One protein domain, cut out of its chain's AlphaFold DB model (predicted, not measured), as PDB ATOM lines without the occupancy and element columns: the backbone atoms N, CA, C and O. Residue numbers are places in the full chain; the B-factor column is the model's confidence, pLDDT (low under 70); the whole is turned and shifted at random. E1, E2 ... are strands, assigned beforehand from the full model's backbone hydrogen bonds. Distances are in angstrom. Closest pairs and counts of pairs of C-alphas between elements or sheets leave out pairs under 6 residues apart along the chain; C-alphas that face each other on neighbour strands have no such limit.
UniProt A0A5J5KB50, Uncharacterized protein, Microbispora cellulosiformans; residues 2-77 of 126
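This is residues 2 to 77 of the 126 residues of an uncharacterized protein of Microbispora cellulosiformans (UniProt A0A5J5KB50). What shape is this? With little regular structure, the chain winds in stacked turns, a short solenoid: the twisted, bent parallel sheet E1, E3, E5 makes one wall, the small parallel sheet E2, E4 another. What builds it? The 76 printed residues are all strand in class, with five named strands, E1 to E5 in chain order, holding 28; it is compact, radius of gyration of the C-alphas 11.4 A, spans 28 by 28 by 20 A.

Where is the larger sheet? E1 is residues 5 to 7, from C-alpha 5 (47.553, -0.133, -3.593); E3, residues 38 to 46, is 16.5 A long; E5, residues 60 to 67, is 15.7 A long and ends at C-alpha 67 (34.605, -16.249, -1.446). And the smaller? E2 is residues 31 to 34, E4 residues 53 to 56.

What pairs with E3? N 39 and O 5 of E1 are 3.0 A apart, and N 40 and O 61 of E5 2.8 A, within hydrogen-bond range; E3 bends by 105 degrees at residue 41. And E2 with E4? N 32 and O 53 are 2.8 A apart.

Any cut? The printed part has no cut; E1 to E2 is a long link. Where is confidence low? Residue 2 and residues 24 to 30, 49 to 51 and 68 to 77 are under 70.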
ATOM      1  N   PRO A   2      53.040  -3.067  -9.106       63.47
ATOM      2  CA  PRO A   2      54.196  -2.579  -8.364       63.47
ATOM      3  C   PRO A   2      53.765  -1.564  -7.297       63.47
ATOM      4  O   PRO A   2      53.151  -0.549  -7.624       63.47
ATOM      5  N   GLY A   3      54.129  -1.822  -6.043       72.44
ATOM      6  CA  GLY A   3      53.931  -0.913  -4.918       72.44
ATOM      7  C   GLY A   3      52.568  -1.018  -4.215       72.44
ATOM      8  O   GLY A   3      51.675  -1.748  -4.657       72.44
ATOM      9  N   PRO A   4      52.401  -0.269  -3.106       81.00
ATOM     10  CA  PRO A   4      51.162  -0.241  -2.337       81.00
ATOM     11  C   PRO A   4      49.957   0.201  -3.169       81.00
ATOM     12  O   PRO A   4      50.052   1.119  -3.987       81.00
ATOM     13  N   ALA A   5      48.802  -0.405  -2.901       84.50
ATOM     14  CA  ALA A   5      47.553  -0.133  -3.593       84.50
ATOM     15  C   ALA A   5      46.399   0.133  -2.618       84.50
ATOM     16  O   ALA A   5      46.278  -0.484  -1.558       84.50
ATOM     17  N   ALA A   6      45.511   1.044  -3.013       89.06
ATOM     18  CA  ALA A   6      44.281   1.339  -2.294       89.06
ATOM     19  C   ALA A   6      43.080   1.214  -3.236       89.06
ATOM     20  O   ALA A   6      43.055   1.825  -4.305       89.06
ATOM     21  N   VAL A   7      42.078   0.444  -2.821       87.44
ATOM     22  CA  VAL A   7      40.814   0.258  -3.533       87.44
ATOM     23  C   VAL A   7      39.699   0.885  -2.709       87.44
ATOM     24  O   VAL A   7      39.467   0.526  -1.552       87.44
ATOM     25  N   THR A   8      39.010   1.852  -3.309       87.75
ATOM     26  CA  THR A   8      37.811   2.445  -2.711       87.75
ATOM     27  C   THR A   8      36.601   1.610  -3.104       87.75
ATOM     28  O   THR A   8      36.372   1.387  -4.290       87.75
ATOM     29  N   GLY A   9      35.807   1.190  -2.120       85.44
ATOM     30  CA  GLY A   9      34.647   0.337  -2.361       85.44
ATOM     31  C   GLY A   9      35.016  -1.138  -2.517       85.44
ATOM     32  O   GLY A   9      35.939  -1.629  -1.872       85.44
ATOM     33  N   GLU A  10      34.226  -1.855  -3.306       86.56
ATOM     34  CA  GLU A  10      34.367  -3.295  -3.524       86.56
ATOM     35  C   GLU A  10      35.512  -3.617  -4.496       86.56
ATOM     36  O   GLU A  10      35.697  -2.920  -5.495       86.56
ATOM     37  N   LEU A  11      36.245  -4.695  -4.210       87.00
ATOM     38  CA  LEU A  11      37.198  -5.326  -5.115       87.00
ATOM     39  C   LEU A  11      36.642  -6.690  -5.566       87.00
ATOM     40  O   LEU A  11      36.842  -7.682  -4.858       87.00
ATOM     41  N   PRO A  12      35.952  -6.751  -6.717       86.56
ATOM     42  CA  PRO A  12      35.502  -8.014  -7.284       86.56
ATOM     43  C   PRO A  12      36.660  -8.685  -8.026       86.56
ATOM     44  O   PRO A  12      37.187  -8.129  -8.990       86.56
ATOM     45  N   LEU A  13      37.086  -9.860  -7.564       80.88
ATOM     46  CA  LEU A  13      38.202 -10.587  -8.168       80.88
ATOM     47  C   LEU A  13      37.830 -11.175  -9.540       80.88
ATOM     48  O   LEU A  13      38.690 -11.236 -10.417       80.88
ATOM     49  N   ASP A  14      36.548 -11.471  -9.743       76.44
ATOM     50  CA  ASP A  14      36.014 -12.112 -10.954       76.44
ATOM     51  C   ASP A  14      35.665 -11.112 -12.061       76.44
ATOM     52  O   ASP A  14      35.599 -11.439 -13.244       76.44
ATOM     53  N   GLU A  15      35.453  -9.847 -11.695       79.88
ATOM     54  CA  GLU A  15      34.989  -8.812 -12.614       79.88
ATOM     55  C   GLU A  15      36.123  -7.830 -12.912       79.88
ATOM     56  O   GLU A  15      36.141  -6.704 -12.407       79.88
ATOM     57  N   HIS A  16      37.074  -8.250 -13.759       77.06
ATOM     58  CA  HIS A  16      38.258  -7.455 -14.117       77.06
ATOM     59  C   HIS A  16      37.922  -6.003 -14.493       77.06
ATOM     60  O   HIS A  16      38.541  -5.071 -13.979       77.06
ATOM     61  N   GLU A  17      36.872  -5.806 -15.289       79.62
ATOM     62  CA  GLU A  17      36.370  -4.501 -15.751       79.62
ATOM     63  C   GLU A  17      35.923  -3.545 -14.631       79.62
ATOM     64  O   GLU A  17      35.847  -2.321 -14.809       79.62
ATOM     65  N   ARG A  18      35.613  -4.090 -13.453       79.94
ATOM     66  CA  ARG A  18      35.234  -3.325 -12.259       79.94
ATOM     67  C   ARG A  18      36.396  -3.106 -11.305       79.94
ATOM     68  O   ARG A  18      36.249  -2.348 -10.348       79.94
ATOM     69  N   THR A  19      37.544  -3.725 -11.559       78.94
ATOM     70  CA  THR A  19      38.743  -3.478 -10.767       78.94
ATOM     71  C   THR A  19      39.400  -2.159 -11.174       78.94
ATOM     72  O   THR A  19      39.322  -1.740 -12.334       78.94
ATOM     73  N   PRO A  20      40.107  -1.490 -10.248       78.38
ATOM     74  CA  PRO A  20      40.843  -0.265 -10.562       78.38
ATOM     75  C   PRO A  20      41.998  -0.485 -11.549       78.38
ATOM     76  O   PRO A  20      42.607   0.480 -12.004       78.38
ATOM     77  N   TRP A  21      42.307  -1.738 -11.888       79.06
ATOM     78  CA  TRP A  21      43.438  -2.107 -12.727       79.06
ATOM     79  C   TRP A  21      43.056  -2.557 -14.139       79.06
ATOM     80  O   TRP A  21      43.939  -2.955 -14.899       79.06
ATOM     81  N   ARG A  22      41.778  -2.446 -14.511       78.00
ATOM     82  CA  ARG A  22      41.248  -2.845 -15.826       78.00
ATOM     83  C   ARG A  22      42.006  -2.276 -17.034       78.00
ATOM     84  O   ARG A  22      42.085  -2.897 -18.079       78.00
ATOM     85  N   GLU A  23      42.572  -1.075 -16.903       75.06
ATOM     86  CA  GLU A  23      43.273  -0.395 -18.008       75.06
ATOM     87  C   GLU A  23      44.774  -0.724 -18.044       75.06
ATOM     88  O   GLU A  23      45.434  -0.520 -19.061       75.06
ATOM     89  N   GLY A  24      45.328  -1.204 -16.926       67.50
ATOM     90  CA  GLY A  24      46.768  -1.406 -16.731       67.50
ATOM     91  C   GLY A  24      47.196  -2.868 -16.630       67.50
ATOM     92  O   GLY A  24      48.393  -3.144 -16.551       67.50
ATOM     93  N   THR A  25      46.244  -3.797 -16.630       64.81
ATOM     94  CA  THR A  25      46.496  -5.240 -16.568       64.81
ATOM     95  C   THR A  25      45.766  -5.898 -17.726       64.81
ATOM     96  O   THR A  25      44.637  -5.508 -18.003       64.81
ATOM     97  N   PRO A  26      46.373  -6.879 -18.411       63.34
ATOM     98  CA  PRO A  26      45.633  -7.708 -19.348       63.34
ATOM     99  C   PRO A  26      44.435  -8.358 -18.651       63.34
ATOM    100  O   PRO A  26      44.532  -8.705 -17.471       63.34
ATOM    101  N   GLU A  27      43.364  -8.586 -19.409       59.94
ATOM    102  CA  GLU A  27      42.212  -9.403 -19.019       59.94
ATOM    103  C   GLU A  27      42.658 -10.876 -18.890       59.94
ATOM    104  O   GLU A  27      42.415 -11.725 -19.742       59.94
ATOM    105  N   ALA A  28      43.446 -11.165 -17.858       47.22
ATOM    106  CA  ALA A  28      43.977 -12.481 -17.542       47.22
ATOM    107  C   ALA A  28      43.305 -12.947 -16.249       47.22
ATOM    108  O   ALA A  28      43.825 -12.783 -15.145       47.22
ATOM    109  N   ALA A  29      42.098 -13.481 -16.414       51.91
ATOM    110  CA  ALA A  29      41.240 -14.039 -15.378       51.91
ATOM    111  C   ALA A  29      41.873 -15.272 -14.696       51.91
ATOM    112  O   ALA A  29      41.529 -16.422 -14.963       51.91
ATOM    113  N   THR A  30      42.859 -15.041 -13.831       61.56
ATOM    114  CA  THR A  30      43.325 -16.027 -12.837       61.56
ATOM    115  C   THR A  30      43.704 -15.360 -11.513       61.56
ATOM    116  O   THR A  30      43.701 -16.023 -10.484       61.56
ATOM    117  N   GLY A  31      43.987 -14.051 -11.479       71.38
ATOM    118  CA  GLY A  31      44.179 -13.341 -10.216       71.38
ATOM    119  C   GLY A  31      45.059 -12.094 -10.263       71.38
ATOM    120  O   GLY A  31      45.631 -11.747 -11.293       71.38
ATOM    121  N   TYR A  32      45.192 -11.433  -9.112       76.56
ATOM    122  CA  TYR A  32      45.990 -10.222  -8.911       76.56
ATOM    123  C   TYR A  32      47.162 -10.475  -7.967       76.56
ATOM    124  O   TYR A  32      47.011 -11.098  -6.918       76.56
ATOM    125  N   VAL A  33      48.317  -9.901  -8.305       78.44
ATOM    126  CA  VAL A  33      49.467  -9.797  -7.397       78.44
ATOM    127  C   VAL A  33      49.696  -8.328  -7.060       78.44
ATOM    128  O   VAL A  33      49.899  -7.512  -7.966       78.44
ATOM    129  N   VAL A  34      49.688  -7.984  -5.775       80.56
ATOM    130  CA  VAL A  34      50.040  -6.658  -5.251       80.56
ATOM    131  C   VAL A  34      51.400  -6.743  -4.573       80.56
ATOM    132  O   VAL A  34      51.561  -7.428  -3.568       80.56
ATOM    133  N   ASP A  35      52.380  -6.050  -5.142       81.12
ATOM    134  CA  ASP A  35      53.754  -5.955  -4.651       81.12
ATOM    135  C   ASP A  35      53.863  -4.816  -3.625       81.12
ATOM    136  O   ASP A  35      54.450  -3.762  -3.881       81.12
ATOM    137  N   GLY A  36      53.167  -4.981  -2.497       79.25
ATOM    138  CA  GLY A  36      53.073  -3.996  -1.423       79.25
ATOM    139  C   GLY A  36      51.801  -4.150  -0.589       79.25
ATOM    140  O   GLY A  36      51.062  -5.125  -0.728       79.25
ATOM    141  N   ASP A  37      51.535  -3.173   0.278       84.75
ATOM    142  CA  ASP A  37      50.311  -3.146   1.083       84.75
ATOM    143  C   ASP A  37      49.070  -2.972   0.197       84.75
ATOM    144  O   ASP A  37      49.046  -2.119  -0.692       84.75
ATOM    145  N   LEU A  38      48.011  -3.731   0.483       85.19
ATOM    146  CA  LEU A  38      46.697  -3.570  -0.131       85.19
ATOM    147  C   LEU A  38      45.678  -3.133   0.923       85.19
ATOM    148  O   LEU A  38      45.401  -3.855   1.882       85.19
ATOM    149  N   VAL A  39      45.066  -1.970   0.707       91.00
ATOM    150  CA  VAL A  39      43.927  -1.497   1.504       91.00
ATOM    151  C   VAL A  39      42.673  -1.473   0.642       91.00
ATOM    152  O   VAL A  39      42.618  -0.769  -0.360       91.00
ATOM    153  N   VAL A  40      41.645  -2.203   1.061       88.75
ATOM    154  CA  VAL A  40      40.307  -2.204   0.469       88.75
ATOM    155  C   VAL A  40      39.330  -1.683   1.521       88.75
ATOM    156  O   VAL A  40      39.131  -2.308   2.562       88.75
ATOM    157  N   ASP A  41      38.726  -0.521   1.281       88.31
ATOM    158  CA  ASP A  41      37.766   0.076   2.234       88.31
ATOM    159  C   ASP A  41      36.396  -0.645   2.217       88.31
ATOM    160  O   ASP A  41      35.591  -0.558   3.146       88.31
ATOM    161  N   GLY A  42      36.127  -1.410   1.156       86.94
ATOM    162  CA  GLY A  42      34.956  -2.271   1.033       86.94
ATOM    163  C   GLY A  42      35.273  -3.761   1.147       86.94
ATOM    164  O   GLY A  42      36.146  -4.194   1.903       86.94
ATOM    165  N   ASN A  43      34.491  -4.552   0.420       84.88
ATOM    166  CA  ASN A  43      34.592  -6.005   0.423       84.88
ATOM    167  C   ASN A  43      35.532  -6.474  -0.686       84.88
ATOM    168  O   ASN A  43      35.555  -5.882  -1.761       84.88
ATOM    169  N   ILE A  44      36.249  -7.562  -0.436       86.94
ATOM    170  CA  ILE A  44      36.865  -8.373  -1.488       86.94
ATOM    171  C   ILE A  44      35.903  -9.520  -1.777       86.94
ATOM    172  O   ILE A  44      35.484 -10.193  -0.830       86.94
ATOM    173  N   THR A  45      35.529  -9.717  -3.038       84.81
ATOM    174  CA  THR A  45      34.529 -10.718  -3.433       84.81
ATOM    175  C   THR A  45      35.025 -11.609  -4.561       84.81
ATOM    176  O   THR A  45      35.542 -11.113  -5.558       84.81
ATOM    177  N   ASP A  46      34.793 -12.901  -4.394       78.62
ATOM    178  CA  ASP A  46      34.985 -13.985  -5.357       78.62
ATOM    179  C   ASP A  46      33.701 -14.834  -5.280       78.62
ATOM    180  O   ASP A  46      33.357 -15.372  -4.227       78.62
ATOM    181  N   VAL A  47      32.863 -14.753  -6.304       73.44
ATOM    182  CA  VAL A  47      31.470 -15.228  -6.308       73.44
ATOM    183  C   VAL A  47      31.166 -16.191  -7.446       73.44
ATOM    184  O   VAL A  47      30.086 -16.792  -7.437       73.44
ATOM    185  N   ASP A  48      32.068 -16.340  -8.413       70.75
ATOM    186  CA  ASP A  48      31.934 -17.328  -9.474       70.75
ATOM    187  C   ASP A  48      32.609 -18.670  -9.116       70.75
ATOM    188  O   ASP A  48      33.026 -18.910  -7.979       70.75
ATOM    189  N   ASP A  49      32.545 -19.635 -10.035       61.81
ATOM    190  CA  ASP A  49      33.180 -20.953  -9.912       61.81
ATOM    191  C   ASP A  49      34.601 -20.982 -10.506       61.81
ATOM    192  O   ASP A  49      35.222 -22.047 -10.617       61.81
ATOM    193  N   GLY A  50      35.113 -19.810 -10.882       62.59
ATOM    194  CA  GLY A  50      36.479 -19.578 -11.295       62.59
ATOM    195  C   GLY A  50      37.457 -19.667 -10.126       62.59
ATOM    196  O   GLY A  50      37.107 -19.727  -8.952       62.59
ATOM    197  N   ALA A  51      38.741 -19.738 -10.464       65.44
ATOM    198  CA  ALA A  51      39.820 -19.720  -9.484       65.44
ATOM    199  C   ALA A  51      40.471 -18.337  -9.505       65.44
ATOM    200  O   ALA A  51      41.551 -18.172 -10.078       65.44
ATOM    201  N   ALA A  52      39.802 -17.339  -8.928       71.94
ATOM    202  CA  ALA A  52      40.387 -16.021  -8.777       71.94
ATOM    203  C   ALA A  52      41.388 -16.013  -7.610       71.94
ATOM    204  O   ALA A  52      41.066 -16.323  -6.464       71.94
ATOM    205  N   ALA A  53      42.640 -15.666  -7.893       74.88
ATOM    206  CA  ALA A  53      43.685 -15.543  -6.884       74.88
ATOM    207  C   ALA A  53      43.914 -14.074  -6.499       74.88
ATOM    208  O   ALA A  53      43.957 -13.185  -7.345       74.88
ATOM    209  N   LEU A  54      44.141 -13.807  -5.216       79.38
ATOM    210  CA  LEU A  54      44.667 -12.527  -4.745       79.38
ATOM    211  C   LEU A  54      45.902 -12.793  -3.892       79.38
ATOM    212  O   LEU A  54      45.817 -13.416  -2.837       79.38
ATOM    213  N   ILE A  55      47.047 -12.298  -4.350       79.25
ATOM    214  CA  ILE A  55      48.325 -12.389  -3.649       79.25
ATOM    215  C   ILE A  55      48.747 -10.973  -3.265       79.25
ATOM    216  O   ILE A  55      48.856 -10.099  -4.124       79.25
ATOM    217  N   VAL A  56      49.001 -10.748  -1.980       81.31
ATOM    218  CA  VAL A  56      49.484  -9.467  -1.448       81.31
ATOM    219  C   VAL A  56      50.826  -9.726  -0.777       81.31
ATOM    220  O   VAL A  56      50.896 -10.494   0.176       81.31
ATOM    221  N   LEU A  57      51.886  -9.100  -1.287       77.94
ATOM    222  CA  LEU A  57      53.267  -9.241  -0.798       77.94
ATOM    223  C   LEU A  57      53.583  -8.272   0.357       77.94
ATOM    224  O   LEU A  57      54.727  -7.900   0.587       77.94
ATOM    225  N   GLY A  58      52.540  -7.811   1.040       77.94
ATOM    226  CA  GLY A  58      52.578  -6.864   2.145       77.94
ATOM    227  C   GLY A  58      51.336  -7.040   3.015       77.94
ATOM    228  O   GLY A  58      50.728  -8.110   3.055       77.94
ATOM    229  N   ASN A  59      50.909  -5.985   3.705       83.38
ATOM    230  CA  ASN A  59      49.727  -6.052   4.558       83.38
ATOM    231  C   ASN A  59      48.441  -5.975   3.737       83.38
ATOM    232  O   ASN A  59      48.233  -5.028   2.981       83.38
ATOM    233  N   LEU A  60      47.519  -6.906   3.979       84.31
ATOM    234  CA  LEU A  60      46.147  -6.816   3.494       84.31
ATOM    235  C   LEU A  60      45.231  -6.251   4.587       84.31
ATOM    236  O   LEU A  60      45.098  -6.827   5.666       84.31
ATOM    237  N   ARG A  61      44.547  -5.143   4.292       84.62
ATOM    238  CA  ARG A  61      43.419  -4.640   5.085       84.62
ATOM    239  C   ARG A  61      42.178  -4.584   4.216       84.62
ATOM    240  O   ARG A  61      42.154  -3.846   3.240       84.62
ATOM    241  N   ALA A  62      41.148  -5.321   4.601       85.31
ATOM    242  CA  ALA A  62      39.843  -5.291   3.958       85.31
ATOM    243  C   ALA A  62      38.749  -5.199   5.020       85.31
ATOM    244  O   ALA A  62      38.944  -5.667   6.146       85.31
ATOM    245  N   ARG A  63      37.594  -4.622   4.676       81.44
ATOM    246  CA  ARG A  63      36.449  -4.610   5.595       81.44
ATOM    247  C   ARG A  63      35.860  -6.009   5.756       81.44
ATOM    248  O   ARG A  63      35.579  -6.411   6.878       81.44
ATOM    249  N   ASN A  64      35.695  -6.730   4.646       80.50
ATOM    250  CA  ASN A  64      35.279  -8.132   4.607       80.50
ATOM    251  C   ASN A  64      35.937  -8.849   3.421       80.50
ATOM    252  O   ASN A  64      36.267  -8.215   2.418       80.50
ATOM    253  N   VAL A  65      36.048 -10.173   3.516       81.44
ATOM    254  CA  VAL A  65      36.418 -11.054   2.402       81.44
ATOM    255  C   VAL A  65      35.313 -12.096   2.244       81.44
ATOM    256  O   VAL A  65      34.955 -12.757   3.219       81.44
ATOM    257  N   TYR A  66      34.756 -12.211   1.042       78.19
ATOM    258  CA  TYR A  66      33.733 -13.187   0.680       78.19
ATOM    259  C   TYR A  66      34.231 -14.009  -0.506       78.19
ATOM    260  O   TYR A  66      34.587 -13.435  -1.530       78.19
ATOM    261  N   SER A  67      34.264 -15.331  -0.359       70.88
ATOM    262  CA  SER A  67      34.605 -16.249  -1.446       70.88
ATOM    263  C   SER A  67      33.645 -17.436  -1.440       70.88
ATOM    264  O   SER A  67      33.317 -17.971  -0.373       70.88
ATOM    265  N   THR A  68      33.173 -17.823  -2.621       66.12
ATOM    266  CA  THR A  68      32.433 -19.067  -2.885       66.12
ATOM    267  C   THR A  68      33.359 -20.285  -2.960       66.12
ATOM    268  O   THR A  68      32.891 -21.414  -2.788       66.12
ATOM    269  N   ALA A  69      34.665 -20.067  -3.144       56.28
ATOM    270  CA  ALA A  69      35.713 -21.080  -3.187       56.28
ATOM    271  C   ALA A  69      36.515 -21.155  -1.862       56.28
ATOM    272  O   ALA A  69      36.455 -20.264  -1.010       56.28
ATOM    273  N   PRO A  70      37.282 -22.238  -1.621       48.53
ATOM    274  CA  PRO A  70      38.207 -22.290  -0.494       48.53
ATOM    275  C   PRO A  70      39.282 -21.201  -0.636       48.53
ATOM    276  O   PRO A  70      40.126 -21.268  -1.529       48.53
ATOM    277  N   ILE A  71      39.288 -20.222   0.272       47.91
ATOM    278  CA  ILE A  71      40.305 -19.163   0.295       47.91
ATOM    279  C   ILE A  71      41.662 -19.769   0.678       47.91
ATOM    280  O   ILE A  71      41.943 -20.024   1.851       47.91
ATOM    281  N   GLY A  72      42.532 -19.970  -0.311       44.31
ATOM    282  CA  GLY A  72      43.952 -20.268  -0.117       44.31
ATOM    283  C   GLY A  72      44.733 -18.995   0.205       44.31
ATOM    284  O   GLY A  72      45.464 -18.485  -0.636       44.31
ATOM    285  N   GLY A  73      44.543 -18.433   1.399       42.19
ATOM    286  CA  GLY A  73      45.228 -17.206   1.809       42.19
ATOM    287  C   GLY A  73      46.689 -17.466   2.176       42.19
ATOM    288  O   GLY A  73      46.970 -17.953   3.270       42.19
ATOM    289  N   LEU A  74      47.627 -17.104   1.298       40.22
ATOM    290  CA  LEU A  74      49.033 -16.943   1.670       40.22
ATOM    291  C   LEU A  74      49.208 -15.538   2.266       40.22
ATOM    292  O   LEU A  74      49.524 -14.590   1.556       40.22
ATOM    293  N   ALA A  75      48.932 -15.386   3.559       42.09
ATOM    294  CA  ALA A  75      49.303 -14.169   4.275       42.09
ATOM    295  C   ALA A  75      50.824 -14.170   4.450       42.09
ATOM    296  O   ALA A  75      51.337 -15.131   5.019       42.09
ATOM    297  N   ASP A  76      51.519 -13.136   3.961       41.00
ATOM    298  CA  ASP A  76      52.942 -12.929   4.237       41.00
ATOM    299  C   ASP A  76      53.123 -12.661   5.743       41.00
ATOM    300  O   ASP A  76      52.685 -11.627   6.256       41.00
ATOM    301  N   PRO A  77      53.722 -13.597   6.487       40.09
ATOM    302  CA  PRO A  77      53.902 -13.459   7.923       40.09
ATOM    303  C   PRO A  77      55.192 -12.694   8.295       40.09
ATOM    304  O   PRO A  77      55.442 -12.483   9.483       40.09
TER     305      PRO A  77